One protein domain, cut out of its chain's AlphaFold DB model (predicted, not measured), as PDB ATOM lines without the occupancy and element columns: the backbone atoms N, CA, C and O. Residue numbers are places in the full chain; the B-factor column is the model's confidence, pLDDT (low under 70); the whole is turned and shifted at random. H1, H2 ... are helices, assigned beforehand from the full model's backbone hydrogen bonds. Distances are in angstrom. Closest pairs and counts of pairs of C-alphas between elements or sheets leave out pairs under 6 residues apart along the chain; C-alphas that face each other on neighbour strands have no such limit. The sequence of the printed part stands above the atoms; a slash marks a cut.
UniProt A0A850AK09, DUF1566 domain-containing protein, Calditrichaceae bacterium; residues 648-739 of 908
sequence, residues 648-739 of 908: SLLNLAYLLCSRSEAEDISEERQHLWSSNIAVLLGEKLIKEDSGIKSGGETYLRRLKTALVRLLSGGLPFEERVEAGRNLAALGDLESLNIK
ATOM      1  N   SER A 648     -41.052  -0.191 -11.251       92.12
ATOM      2  CA  SER A 648     -42.210   0.664 -11.520       92.12
ATOM      3  C   SER A 648     -42.444   1.652 -10.377       92.12
ATOM      4  O   SER A 648     -42.696   2.825 -10.636       92.12
ATOM      5  N   LEU A 649     -42.280   1.215  -9.121       93.75
ATOM      6  CA  LEU A 649     -42.358   2.098  -7.953       93.75
ATOM      7  C   LEU A 649     -41.244   3.144  -7.932       93.75
ATOM      8  O   LEU A 649     -41.535   4.304  -7.663       93.75
ATOM      9  N   LEU A 650     -40.000   2.774  -8.252       94.75
ATOM     10  CA  LEU A 650     -38.896   3.735  -8.371       94.75
ATOM     11  C   LEU A 650     -39.207   4.804  -9.427       94.75
ATOM     12  O   LEU A 650     -39.142   5.997  -9.136       94.75
ATOM     13  N   ASN A 651     -39.632   4.386 -10.622       93.06
ATOM     14  CA  ASN A 651     -40.000   5.306 -11.699       93.06
ATOM     15  C   ASN A 651     -41.144   6.244 -11.294       93.06
ATOM     16  O   ASN A 651     -41.062   7.451 -11.523       93.06
ATOM     17  N   LEU A 652     -42.188   5.704 -10.657       94.81
ATOM     18  CA  LEU A 652     -43.314   6.489 -10.163       94.81
ATOM     19  C   LEU A 652     -42.868   7.483  -9.084       94.81
ATOM     20  O   LEU A 652     -43.212   8.660  -9.157       94.81
ATOM     21  N   ALA A 653     -42.059   7.047  -8.119       96.19
ATOM     22  CA  ALA A 653     -41.530   7.906  -7.067       96.19
ATOM     23  C   ALA A 653     -40.741   9.085  -7.660       96.19
ATOM     24  O   ALA A 653     -40.950  10.237  -7.269       96.19
ATOM     25  N   TYR A 654     -39.893   8.816  -8.657       95.94
ATOM     26  CA  TYR A 654     -39.090   9.833  -9.339       95.94
ATOM     27  C   TYR A 654     -39.939  10.808 -10.152       95.94
ATOM     28  O   TYR A 654     -39.593  11.988 -10.230       95.94
ATOM     29  N   LEU A 655     -41.037  10.329 -10.737       95.12
ATOM     30  CA  LEU A 655     -41.984  11.150 -11.480       95.12
ATOM     31  C   LEU A 655     -42.781  12.078 -10.555       95.12
ATOM     32  O   LEU A 655     -42.842  13.278 -10.814       95.12
ATOM     33  N   LEU A 656     -43.343  11.533  -9.472       96.25
ATOM     34  CA  LEU A 656     -44.166  12.270  -8.503       96.25
ATOM     35  C   LEU A 656     -43.382  13.348  -7.745       96.25
ATOM     36  O   LEU A 656     -43.971  14.279  -7.215       96.25
ATOM     37  N   CYS A 657     -42.053  13.242  -7.696       96.81
ATOM     38  CA  CYS A 657     -41.179  14.316  -7.235       96.81
ATOM     39  C   CYS A 657     -40.102  14.577  -8.286       96.81
ATOM     40  O   CYS A 657     -38.942  14.180  -8.145       96.81
ATOM     41  N   SER A 658     -40.497  15.239  -9.373       93.25
ATOM     42  CA  SER A 658     -39.596  15.644 -10.461       93.25
ATOM     43  C   SER A 658     -38.825  16.935 -10.146       93.25
ATOM     44  O   SER A 658     -37.686  17.108 -10.590       93.25
ATOM     45  N   ARG A 659     -39.399  17.800  -9.303       93.69
ATOM     46  CA  ARG A 659     -38.815  19.029  -8.739       93.69
ATOM     47  C   ARG A 659     -39.053  19.067  -7.227       93.69
ATOM     48  O   ARG A 659     -39.764  18.230  -6.694       93.69
ATOM     49  N   SER A 660     -38.402  19.989  -6.521       90.75
ATOM     50  CA  SER A 660     -38.598  20.157  -5.072       90.75
ATOM     51  C   SER A 660     -39.593  21.265  -4.708       90.75
ATOM     52  O   SER A 660     -39.932  21.409  -3.535       90.75
ATOM     53  N   GLU A 661     -39.991  22.110  -5.662       94.62
ATOM     54  CA  GLU A 661     -40.991  23.175  -5.479       94.62
ATOM     55  C   GLU A 661     -42.324  22.675  -6.011       94.62
ATOM     56  O   GLU A 661     -42.379  22.258  -7.163       94.62
ATOM     57  N   ALA A 662     -43.357  22.698  -5.171       93.94
ATOM     58  CA  ALA A 662     -44.723  22.431  -5.594       93.94
ATOM     59  C   ALA A 662     -45.396  23.746  -6.013       93.94
ATOM     60  O   ALA A 662     -45.235  24.762  -5.333       93.94
ATOM     61  N   GLU A 663     -46.136  23.731  -7.118       92.44
ATOM     62  CA  GLU A 663     -46.935  24.874  -7.585       92.44
ATOM     63  C   GLU A 663     -48.287  24.971  -6.873       92.44
ATOM     64  O   GLU A 663     -48.812  26.071  -6.688       92.44
ATOM     65  N   ASP A 664     -48.849  23.835  -6.463       93.19
ATOM     66  CA  ASP A 664     -50.150  23.747  -5.814       93.19
ATOM     67  C   ASP A 664     -50.223  22.598  -4.791       93.19
ATOM     68  O   ASP A 664     -49.295  21.801  -4.620       93.19
ATOM     69  N   ILE A 665     -51.364  22.501  -4.103       92.00
ATOM     70  CA  ILE A 665     -51.620  21.466  -3.091       92.00
ATOM     71  C   ILE A 665     -51.679  20.044  -3.681       92.00
ATOM     72  O   ILE A 665     -51.522  19.064  -2.953       92.00
ATOM     73  N   SER A 666     -51.935  19.906  -4.986       93.44
ATOM     74  CA  SER A 666     -51.939  18.610  -5.668       93.44
ATOM     75  C   SER A 666     -50.511  18.093  -5.792       93.44
ATOM     76  O   SER A 666     -50.236  16.954  -5.423       93.44
ATOM     77  N   GLU A 667     -49.584  18.942  -6.232       95.50
ATOM     78  CA  GLU A 667     -48.166  18.603  -6.340       95.50
ATOM     79  C   GLU A 667     -47.504  18.421  -4.965       95.50
ATOM     80  O   GLU A 667     -46.691  17.513  -4.788       95.50
ATOM     81  N   GLU A 668     -47.917  19.185  -3.944       96.38
ATOM     82  CA  GLU A 668     -47.513  18.911  -2.556       96.38
ATOM     83  C   GLU A 668     -47.876  17.474  -2.131       96.38
ATOM     84  O   GLU A 668     -47.061  16.772  -1.526       96.38
ATOM     85  N   ARG A 669     -49.071  16.998  -2.500       95.81
ATOM     86  CA  ARG A 669     -49.514  15.627  -2.211       95.81
ATOM     87  C   ARG A 669     -48.779  14.581  -3.046       95.81
ATOM     88  O   ARG A 669     -48.495  13.499  -2.539       95.81
ATOM     89  N   GLN A 670     -48.395  14.898  -4.284       96.94
ATOM     90  CA  GLN A 670     -47.517  14.027  -5.079       96.94
ATOM     91  C   GLN A 670     -46.158  13.843  -4.399       96.94
ATOM     92  O   GLN A 670     -45.671  12.716  -4.315       96.94
ATOM     93  N   HIS A 671     -45.568  14.906  -3.842       97.75
ATOM     94  CA  HIS A 671     -44.335  14.804  -3.057       97.75
ATOM     95  C   HIS A 671     -44.512  13.929  -1.810       97.75
ATOM     96  O   HIS A 671     -43.645  13.103  -1.518       97.75
ATOM     97  N   LEU A 672     -45.644  14.054  -1.107       96.94
ATOM     98  CA  LEU A 672     -45.965  13.180   0.023       96.94
ATOM     99  C   LEU A 672     -46.070  11.711  -0.418       96.94
ATOM    100  O   LEU A 672     -45.391  10.855   0.146       96.94
ATOM    101  N   TRP A 673     -46.824  11.403  -1.472       96.69
ATOM    102  CA  TRP A 673     -46.941  10.032  -1.986       96.69
ATOM    103  C   TRP A 673     -45.615   9.480  -2.514       96.69
ATOM    104  O   TRP A 673     -45.296   8.315  -2.275       96.69
ATOM    105  N   SER A 674     -44.796  10.319  -3.154       97.56
ATOM    106  CA  SER A 674     -43.420   9.982  -3.529       97.56
ATOM    107  C   SER A 674     -42.605   9.563  -2.301       97.56
ATOM    108  O   SER A 674     -41.903   8.553  -2.343       97.56
ATOM    109  N   SER A 675     -42.753  10.270  -1.175       97.56
ATOM    110  CA  SER A 675     -42.084   9.892   0.072       97.56
ATOM    111  C   SER A 675     -42.619   8.612   0.704       97.56
ATOM    112  O   SER A 675     -41.816   7.837   1.216       97.56
ATOM    113  N   ASN A 676     -43.922   8.331   0.594       96.31
ATOM    114  CA  ASN A 676     -44.502   7.060   1.039       96.31
ATOM    115  C   ASN A 676     -43.872   5.884   0.285       96.31
ATOM    116  O   ASN A 676     -43.481   4.893   0.900       96.31
ATOM    117  N   ILE A 677     -43.697   6.019  -1.035       97.19
ATOM    118  CA  ILE A 677     -42.988   5.020  -1.846       97.19
ATOM    119  C   ILE A 677     -41.519   4.915  -1.411       97.19
ATOM    120  O   ILE A 677     -40.997   3.811  -1.270       97.19
ATOM    121  N   ALA A 678     -40.844   6.045  -1.178       97.06
ATOM    122  CA  ALA A 678     -39.434   6.044  -0.799       97.06
ATOM    123  C   ALA A 678     -39.182   5.368   0.560       97.06
ATOM    124  O   ALA A 678     -38.230   4.597   0.695       97.06
ATOM    125  N   VAL A 679     -40.042   5.618   1.553       96.25
ATOM    126  CA  VAL A 679     -39.997   4.953   2.865       96.25
ATOM    127  C   VAL A 679     -40.276   3.459   2.716       96.25
ATOM    128  O   VAL A 679     -39.558   2.649   3.296       96.25
ATOM    129  N   LEU A 680     -41.263   3.093   1.893       94.31
ATOM    130  CA  LEU A 680     -41.620   1.701   1.626       94.31
ATOM    131  C   LEU A 680     -40.472   0.911   0.965       94.31
ATOM    132  O   LEU A 680     -40.234  -0.239   1.326       94.31
ATOM    133  N   LEU A 681     -39.755   1.514   0.011       94.81
ATOM    134  CA  LEU A 681     -38.604   0.899  -0.669       94.81
ATOM    135  C   LEU A 681     -37.328   0.895   0.187       94.81
ATOM    136  O   LEU A 681     -36.491   0.000   0.057       94.81
ATOM    137  N   GLY A 682     -37.171   1.901   1.047       93.69
ATOM    138  CA  GLY A 682     -35.984   2.119   1.861       93.69
ATOM    139  C   GLY A 682     -34.853   2.839   1.117       93.69
ATOM    140  O   GLY A 682     -34.588   2.624  -0.068       93.69
ATOM    141  N   GLU A 683     -34.123   3.684   1.850       91.81
ATOM    142  CA  GLU A 683     -33.099   4.575   1.287       91.81
ATOM    143  C   GLU A 683     -31.972   3.812   0.568       91.81
ATOM    144  O   GLU A 683     -31.514   4.227  -0.495       91.81
ATOM    145  N   LYS A 684     -31.545   2.668   1.123       91.75
ATOM    146  CA  LYS A 684     -30.460   1.849   0.565       91.75
ATOM    147  C   LYS A 684     -30.756   1.407  -0.870       91.75
ATOM    148  O   LYS A 684     -29.923   1.596  -1.749       91.75
ATOM    149  N   LEU A 685     -31.946   0.855  -1.092       92.56
ATOM    150  CA  LEU A 685     -32.374   0.347  -2.394       92.56
ATOM    151  C   LEU A 685     -32.442   1.478  -3.423       92.56
ATOM    152  O   LEU A 685     -31.991   1.318  -4.553       92.56
ATOM    153  N   ILE A 686     -32.944   2.644  -3.015       94.69
ATOM    154  CA  ILE A 686     -33.023   3.818  -3.885       94.69
ATOM    155  C   ILE A 686     -31.620   4.281  -4.282       94.69
ATOM    156  O   ILE A 686     -31.384   4.523  -5.459       94.69
ATOM    157  N   LYS A 687     -30.669   4.369  -3.342       92.12
ATOM    158  CA  LYS A 687     -29.281   4.784  -3.630       92.12
ATOM    159  C   LYS A 687     -28.569   3.856  -4.615       92.12
ATOM    160  O   LYS A 687     -27.747   4.327  -5.398       92.12
ATOM    161  N   GLU A 688     -28.878   2.564  -4.570       91.38
ATOM    162  CA  GLU A 688     -28.326   1.558  -5.483       91.38
ATOM    163  C   GLU A 688     -28.862   1.706  -6.923       91.38
ATOM    164  O   GLU A 688     -28.191   1.276  -7.865       91.38
ATOM    165  N   ASP A 689     -30.004   2.378  -7.133       90.62
ATOM    166  CA  ASP A 689     -30.538   2.682  -8.467       90.62
ATOM    167  C   ASP A 689     -29.843   3.896  -9.116       90.62
ATOM    168  O   ASP A 689     -30.378   5.002  -9.238       90.62
ATOM    169  N   SER A 690     -28.600   3.693  -9.555       80.19
ATOM    170  CA  SER A 690     -27.795   4.714 -10.236       80.19
ATOM    171  C   SER A 690     -28.011   4.769 -11.756       80.19
ATOM    172  O   SER A 690     -27.274   5.466 -12.456       80.19
ATOM    173  N   GLY A 691     -28.969   4.004 -12.294       77.44
ATOM    174  CA  GLY A 691     -29.202   3.885 -13.739       77.44
ATOM    175  C   GLY A 691     -29.835   5.128 -14.373       77.44
ATOM    176  O   GLY A 691     -29.668   5.369 -15.569       77.44
ATOM    177  N   ILE A 692     -30.528   5.947 -13.575       82.69
ATOM    178  CA  ILE A 692     -31.260   7.136 -14.022       82.69
ATOM    179  C   ILE A 692     -30.626   8.387 -13.410       82.69
ATOM    180  O   ILE A 692     -30.550   8.531 -12.194       82.69
ATOM    181  N   LYS A 693     -30.226   9.356 -14.246       83.62
ATOM    182  CA  LYS A 693     -29.553  10.593 -13.793       83.62
ATOM    183  C   LYS A 693     -30.365  11.391 -12.757       83.62
ATOM    184  O   LYS A 693     -29.788  12.019 -11.872       83.62
ATOM    185  N   SER A 694     -31.690  11.400 -12.892       85.62
ATOM    186  CA  SER A 694     -32.624  12.067 -11.974       85.62
ATOM    187  C   SER A 694     -33.068  11.199 -10.788       85.62
ATOM    188  O   SER A 694     -33.778  11.729  -9.926       85.62
ATOM    189  N   GLY A 695     -32.663   9.923 -10.755       90.38
ATOM    190  CA  GLY A 695     -32.964   8.924  -9.729       90.38
ATOM    191  C   GLY A 695     -31.913   8.850  -8.618       90.38
ATOM    192  O   GLY A 695     -31.117   9.780  -8.432       90.38
ATOM    193  N   GLY A 696     -31.939   7.760  -7.854       93.38
ATOM    194  CA  GLY A 696     -31.007   7.472  -6.766       93.38
ATOM    195  C   GLY A 696     -30.799   8.614  -5.770       93.38
ATOM    196  O   GLY A 696     -31.748   9.235  -5.286       93.38
ATOM    197  N   GLU A 697     -29.535   8.923  -5.475       92.19
ATOM    198  CA  GLU A 697     -29.141   9.992  -4.544       92.19
ATOM    199  C   GLU A 697     -29.673  11.378  -4.964       92.19
ATOM    200  O   GLU A 697     -30.058  12.198  -4.128       92.19
ATOM    201  N   THR A 698     -29.728  11.646  -6.274       93.38
ATOM    202  CA  THR A 698     -30.239  12.916  -6.815       93.38
ATOM    203  C   THR A 698     -31.722  13.082  -6.500       93.38
ATOM    204  O   THR A 698     -32.160  14.176  -6.136       93.38
ATOM    205  N   TYR A 699     -32.494  12.002  -6.626       95.88
ATOM    206  CA  TYR A 699     -33.897  11.974  -6.229       95.88
ATOM    207  C   TYR A 699     -34.058  12.145  -4.718       95.88
ATOM    208  O   TYR A 699     -34.828  13.003  -4.304       95.88
ATOM    209  N   LEU A 700     -33.301  11.413  -3.896       94.88
ATOM    210  CA  LEU A 700     -33.424  11.502  -2.436       94.88
ATOM    211  C   LEU A 700     -33.174  12.923  -1.924       94.88
ATOM    212  O   LEU A 700     -33.960  13.436  -1.130       94.88
ATOM    213  N   ARG A 701     -32.137  13.606  -2.426       92.81
ATOM    214  CA  ARG A 701     -31.867  15.010  -2.072       92.81
ATOM    215  C   ARG A 701     -33.027  15.933  -2.447       92.81
ATOM    216  O   ARG A 701     -33.402  16.821  -1.679       92.81
ATOM    217  N   ARG A 702     -33.593  15.726  -3.636       94.94
ATOM    218  CA  ARG A 702     -34.742  16.488  -4.134       94.94
ATOM    219  C   ARG A 702     -35.991  16.243  -3.287       94.94
ATOM    220  O   ARG A 702     -36.595  17.218  -2.848       94.94
ATOM    221  N   LEU A 703     -36.312  14.982  -3.000       96.62
ATOM    222  CA  LEU A 703     -37.452  14.591  -2.174       96.62
ATOM    223  C   LEU A 703     -37.325  15.150  -0.758       96.62
ATOM    224  O   LEU A 703     -38.252  15.789  -0.277       96.62
ATOM    225  N   LYS A 704     -36.170  14.987  -0.103       95.25
ATOM    226  CA  LYS A 704     -35.928  15.537   1.240       95.25
ATOM    227  C   LYS A 704     -36.122  17.059   1.269       95.25
ATOM    228  O   LYS A 704     -36.754  17.581   2.181       95.25
ATOM    229  N   THR A 705     -35.666  17.767   0.231       94.06
ATOM    230  CA  THR A 705     -35.894  19.218   0.087       94.06
ATOM    231  C   THR A 705     -37.382  19.550  -0.079       94.06
ATOM    232  O   THR A 705     -37.862  20.525   0.500       94.06
ATOM    233  N   ALA A 706     -38.122  18.748  -0.852       95.69
ATOM    234  CA  ALA A 706     -39.567  18.892  -1.007       95.69
ATOM    235  C   ALA A 706     -40.297  18.672   0.330       95.69
ATOM    236  O   ALA A 706     -41.102  19.510   0.726       95.69
ATOM    237  N   LEU A 707     -39.956  17.612   1.067       95.50
ATOM    238  CA  LEU A 707     -40.550  17.293   2.368       95.50
ATOM    239  C   LEU A 707     -40.336  18.399   3.398       95.50
ATOM    240  O   LEU A 707     -41.290  18.767   4.074       95.50
ATOM    241  N   VAL A 708     -39.139  18.994   3.472       93.75
ATOM    242  CA  VAL A 708     -38.882  20.148   4.357       93.75
ATOM    243  C   VAL A 708     -39.837  21.308   4.057       93.75
ATOM    244  O   VAL A 708     -40.297  21.982   4.976       93.75
ATOM    245  N   ARG A 709     -40.177  21.533   2.782       93.12
ATOM    246  CA  ARG A 709     -41.143  22.569   2.387       93.12
ATOM    247  C   ARG A 709     -42.576  22.200   2.775       93.12
ATOM    248  O   ARG A 709     -43.293  23.076   3.252       93.12
ATOM    249  N   LEU A 710     -42.961  20.924   2.657       94.50
ATOM    250  CA  LEU A 710     -44.302  20.450   3.034       94.50
ATOM    251  C   LEU A 710     -44.636  20.709   4.506       94.50
ATOM    252  O   LEU A 710     -45.792  20.968   4.824       94.50
ATOM    253  N   LEU A 711     -43.642  20.708   5.399       91.94
ATOM    254  CA  LEU A 711     -43.841  20.956   6.836       91.94
ATOM    255  C   LEU A 711     -44.530  22.298   7.130       91.94
ATOM    256  O   LEU A 711     -45.236  22.428   8.125       91.94
ATOM    257  N   SER A 712     -44.322  23.294   6.265       89.00
ATOM    258  CA  SER A 712     -44.967  24.614   6.322       89.00
ATOM    259  C   SER A 712     -45.884  24.875   5.116       89.00
ATOM    260  O   SER A 712     -46.266  26.019   4.882       89.00
ATOM    261  N   GLY A 713     -46.204  23.828   4.347       88.94
ATOM    262  CA  GLY A 713     -46.998  23.887   3.119       88.94
ATOM    263  C   GLY A 713     -48.507  23.972   3.356       88.94
ATOM    264  O   GLY A 713     -48.979  24.082   4.497       88.94
ATOM    265  N   GLY A 714     -49.257  23.916   2.255       89.88
ATOM    266  CA  GLY A 714     -50.718  24.018   2.219       89.88
ATOM    267  C   GLY A 714     -51.465  22.740   2.610       89.88
ATOM    268  O   GLY A 714     -52.670  22.806   2.862       89.88
ATOM    269  N   LEU A 715     -50.778  21.596   2.686       91.31
ATOM    270  CA  LEU A 715     -51.374  20.328   3.116       91.31
ATOM    271  C   LEU A 715     -52.042  20.413   4.514       91.31
ATOM    272  O   LEU A 715     -51.546  21.111   5.410       91.31
ATOM    273  N   PRO A 716     -53.137  19.658   4.737       88.12
ATOM    274  CA  PRO A 716     -53.713  19.392   6.054       88.12
ATOM    275  C   PRO A 716     -52.672  18.973   7.098       88.12
ATOM    276  O   PRO A 716     -51.660  18.350   6.784       88.12
ATOM    277  N   PHE A 717     -52.948  19.277   8.371       86.44
ATOM    278  CA  PHE A 717     -52.017  19.019   9.478       86.44
ATOM    279  C   PHE A 717     -51.531  17.562   9.523       86.44
ATOM    280  O   PHE A 717     -50.327  17.344   9.603       86.44
ATOM    281  N   GLU A 718     -52.439  16.594   9.385       83.44
ATOM    282  CA  GLU A 718     -52.105  15.163   9.424       83.44
ATOM    283  C   GLU A 718     -51.181  14.740   8.265       83.44
ATOM    284  O   GLU A 718     -50.209  14.018   8.480       83.44
ATOM    285  N   GLU A 719     -51.403  15.261   7.050       91.12
ATOM    286  CA  GLU A 719     -50.526  15.013   5.892       91.12
ATOM    287  C   GLU A 719     -49.124  15.628   6.100       91.12
ATOM    288  O   GLU A 719     -48.117  15.063   5.669       91.12
ATOM    289  N   ARG A 720     -49.016  16.755   6.820       92.62
ATOM    290  CA  ARG A 720     -47.715  17.361   7.168       92.62
ATOM    291  C   ARG A 720     -46.987  16.616   8.286       92.62
ATOM    292  O   ARG A 720     -45.759  16.543   8.256       92.62
ATOM    293  N   VAL A 721     -47.717  16.050   9.249       89.81
ATOM    294  CA  VAL A 721     -47.147  15.130  10.250       89.81
ATOM    295  C   VAL A 721     -46.577  13.894   9.551       89.81
ATOM    296  O   VAL A 721     -45.444  13.503   9.832       89.81
ATOM    297  N   GLU A 722     -47.312  13.323   8.590       91.50
ATOM    298  CA  GLU A 722     -46.844  12.205   7.759       91.50
ATOM    299  C   GLU A 722     -45.564  12.580   6.986       91.50
ATOM    300  O   GLU A 722     -44.573  11.853   7.051       91.50
ATOM    301  N   ALA A 723     -45.520  13.768   6.368       94.81
ATOM    302  CA  ALA A 723     -44.316  14.280   5.707       94.81
ATOM    303  C   ALA A 723     -43.106  14.387   6.659       94.81
ATOM    304  O   ALA A 723     -41.992  14.020   6.278       94.81
ATOM    305  N   GLY A 724     -43.312  14.856   7.896       93.94
ATOM    306  CA  GLY A 724     -42.267  14.937   8.925       93.94
ATOM    307  C   GLY A 724     -41.720  13.569   9.334       93.94
ATOM    308  O   GLY A 724     -40.501  13.389   9.407       93.94
ATOM    309  N   ARG A 725     -42.599  12.575   9.509       92.00
ATOM    310  CA  ARG A 725     -42.204  11.184   9.794       92.00
ATOM    311  C   ARG A 725     -41.438  10.559   8.637       92.00
ATOM    312  O   ARG A 725     -40.395   9.950   8.860       92.00
ATOM    313  N   ASN A 726     -41.908  10.752   7.408       95.25
ATOM    314  CA  ASN A 726     -41.223  10.237   6.226       95.25
ATOM    315  C   ASN A 726     -39.845  10.875   6.057       95.25
ATOM    316  O   ASN A 726     -38.878  10.188   5.735       95.25
ATOM    317  N   LEU A 727     -39.730  12.176   6.330       94.12
ATOM    318  CA  LEU A 727     -38.450  12.872   6.316       94.12
ATOM    319  C   LEU A 727     -37.479  12.277   7.344       94.12
ATOM    320  O   LEU A 727     -36.328  12.012   7.000       94.12
ATOM    321  N   ALA A 728     -37.946  12.014   8.567       92.06
ATOM    322  CA  ALA A 728     -37.150  11.353   9.600       92.06
ATOM    323  C   ALA A 728     -36.711   9.936   9.188       92.06
ATOM    324  O   ALA A 728     -35.539   9.583   9.342       92.06
ATOM    325  N   ALA A 729     -37.619   9.146   8.605       91.88
ATOM    326  CA  ALA A 729     -37.350   7.779   8.157       91.88
ATOM    327  C   ALA A 729     -36.337   7.703   6.998       91.88
ATOM    328  O   ALA A 729     -35.573   6.743   6.909       91.88
ATOM    329  N   LEU A 730     -36.296   8.715   6.125       89.56
ATOM    330  CA  LEU A 730     -35.364   8.778   4.992       89.56
ATOM    331  C   LEU A 730     -33.940   9.220   5.380       89.56
ATOM    332  O   LEU A 730     -33.058   9.202   4.521       89.56
ATOM    333  N   GLY A 731     -33.698   9.593   6.642       73.75
ATOM    334  CA  GLY A 731     -32.363   9.840   7.198       73.75
ATOM    335  C   GLY A 731     -31.616  11.063   6.636       73.75
ATOM    336  O   GLY A 731     -32.119  11.811   5.803       73.75
ATOM    337  N   ASP A 732     -30.373  11.258   7.097       78.38
ATOM    338  CA  ASP A 732     -29.476  12.387   6.756       78.38
ATOM    339  C   ASP A 732     -30.110  13.782   6.922       78.38
ATOM    340  O   ASP A 732     -30.173  14.594   6.004       78.38
ATOM    341  N   LEU A 733     -30.621  14.057   8.120       83.62
ATOM    342  CA  LEU A 733     -31.280  15.328   8.431       83.62
ATOM    343  C   LEU A 733     -30.291  16.482   8.649       83.62
ATOM    344  O   LEU A 733     -30.644  17.648   8.479       83.62
ATOM    345  N   GLU A 734     -29.046  16.171   9.020       79.75
ATOM    346  CA  GLU A 734     -28.008  17.174   9.288       79.75
ATOM    347  C   GLU A 734     -27.626  17.970   8.042       79.75
ATOM    348  O   GLU A 734     -27.366  19.170   8.140       79.75
ATOM    349  N   SER A 735     -27.664  17.347   6.862       80.38
ATOM    350  CA  SER A 735     -27.349  18.018   5.600       80.38
ATOM    351  C   SER A 735     -28.458  18.961   5.107       80.38
ATOM    352  O   SER A 735     -28.210  19.802   4.242       80.38
ATOM    353  N   LEU A 736     -29.675  18.864   5.659       81.88
ATOM    354  CA  LEU A 736     -30.867  19.538   5.132       81.88
ATOM    355  C   LEU A 736     -31.101  20.957   5.667       81.88
ATOM    356  O   LEU A 736     -32.024  21.623   5.202       81.88
ATOM    357  N   ASN A 737     -30.282  21.435   6.613       79.50
ATOM    358  CA  ASN A 737     -30.407  22.761   7.242       79.50
ATOM    359  C   ASN A 737     -31.867  23.134   7.582       79.50
ATOM    360  O   ASN A 737     -32.373  24.199   7.207       79.50
ATOM    361  N   ILE A 738     -32.563  22.208   8.246       85.19
ATOM    362  CA  ILE A 738     -33.972  22.358   8.614       85.19
ATOM    363  C   ILE A 738     -34.080  23.500   9.625       85.19
ATOM    364  O   ILE A 738     -33.507  23.441  10.714       85.19
ATOM    365  N   LYS A 739     -34.814  24.554   9.265       86.81
ATOM    366  CA  LYS A 739     -35.132  25.629  10.206       86.81
ATOM    367  C   LYS A 739     -36.177  25.118  11.202       86.81
ATOM    368  O   LYS A 739     -37.171  24.555  10.741       86.81
TER     369      LYS A 739
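AT A GLANCE: This is residues 648 to 739 of the 908 residues of the protein "DUF1566 domain-containing protein" of Calditrichaceae bacterium (UniProt A0A850AK09). H1, H2 and H5 lie side by side in a row, with H2 in the middle, and H4 packs on one side of this row, crossing H2 and touching H5. The short H3, at the far end of H2, packs on the first turns of H4. The class is all helix: the printed part has 92 residues, with five named helices in the order H1 to H5 and no named strand. It is compact, with a radius of gyration of the C-alphas of 11.9 A, and spans 35 by 27 by 20 A.

IN THESE COORDINATES: H1, residues 648 to 656, begins at C-alpha 648 (-42.210, 0.664, -11.520) and is 12.2 A long. H2, residues 665 to 681, is the longest at 24.5 A. H3 is residues 683 to 688, 8.8 A. H4, residues 696 to 710, is 21.0 A. H5, residues 717 to 729, is 18.5 A and ends at C-alpha 729 (-37.350, 7.779, 8.157).

HOW THE PARTS SIT: H2 and H4 are the hubs, touching three helices each. H1 and H2 form a helical hairpin at a shallow tilt of 31 degrees, opposite ways; their closest C-alphas, of Ala 653 and Ser 674, are 4.5 A apart. H2 touches H4 with residues 668 to 675 alone, at a steep tilt of 47 degrees; the closest C-alphas are His 671 and Ala 706, 6.6 A. H2 touches H5 with residues 672 to 679 alone, closest at Leu 672 and Ala 723, C-alphas 6.0 A apart. H3 and H4 form a hairpin, the C-alphas of Lys 687 and Gly 696 closest at 4.5 A. H1 and H5 are apart. In each helix every O i to N i+4 pair is within hydrogen-bond range.

THE WHOLE: The C-alphas farthest apart, of Gly 691 and Phe 717, are 35.9 A apart. The printed part has no cut and no long link. No printed residue is under pLDDT 70.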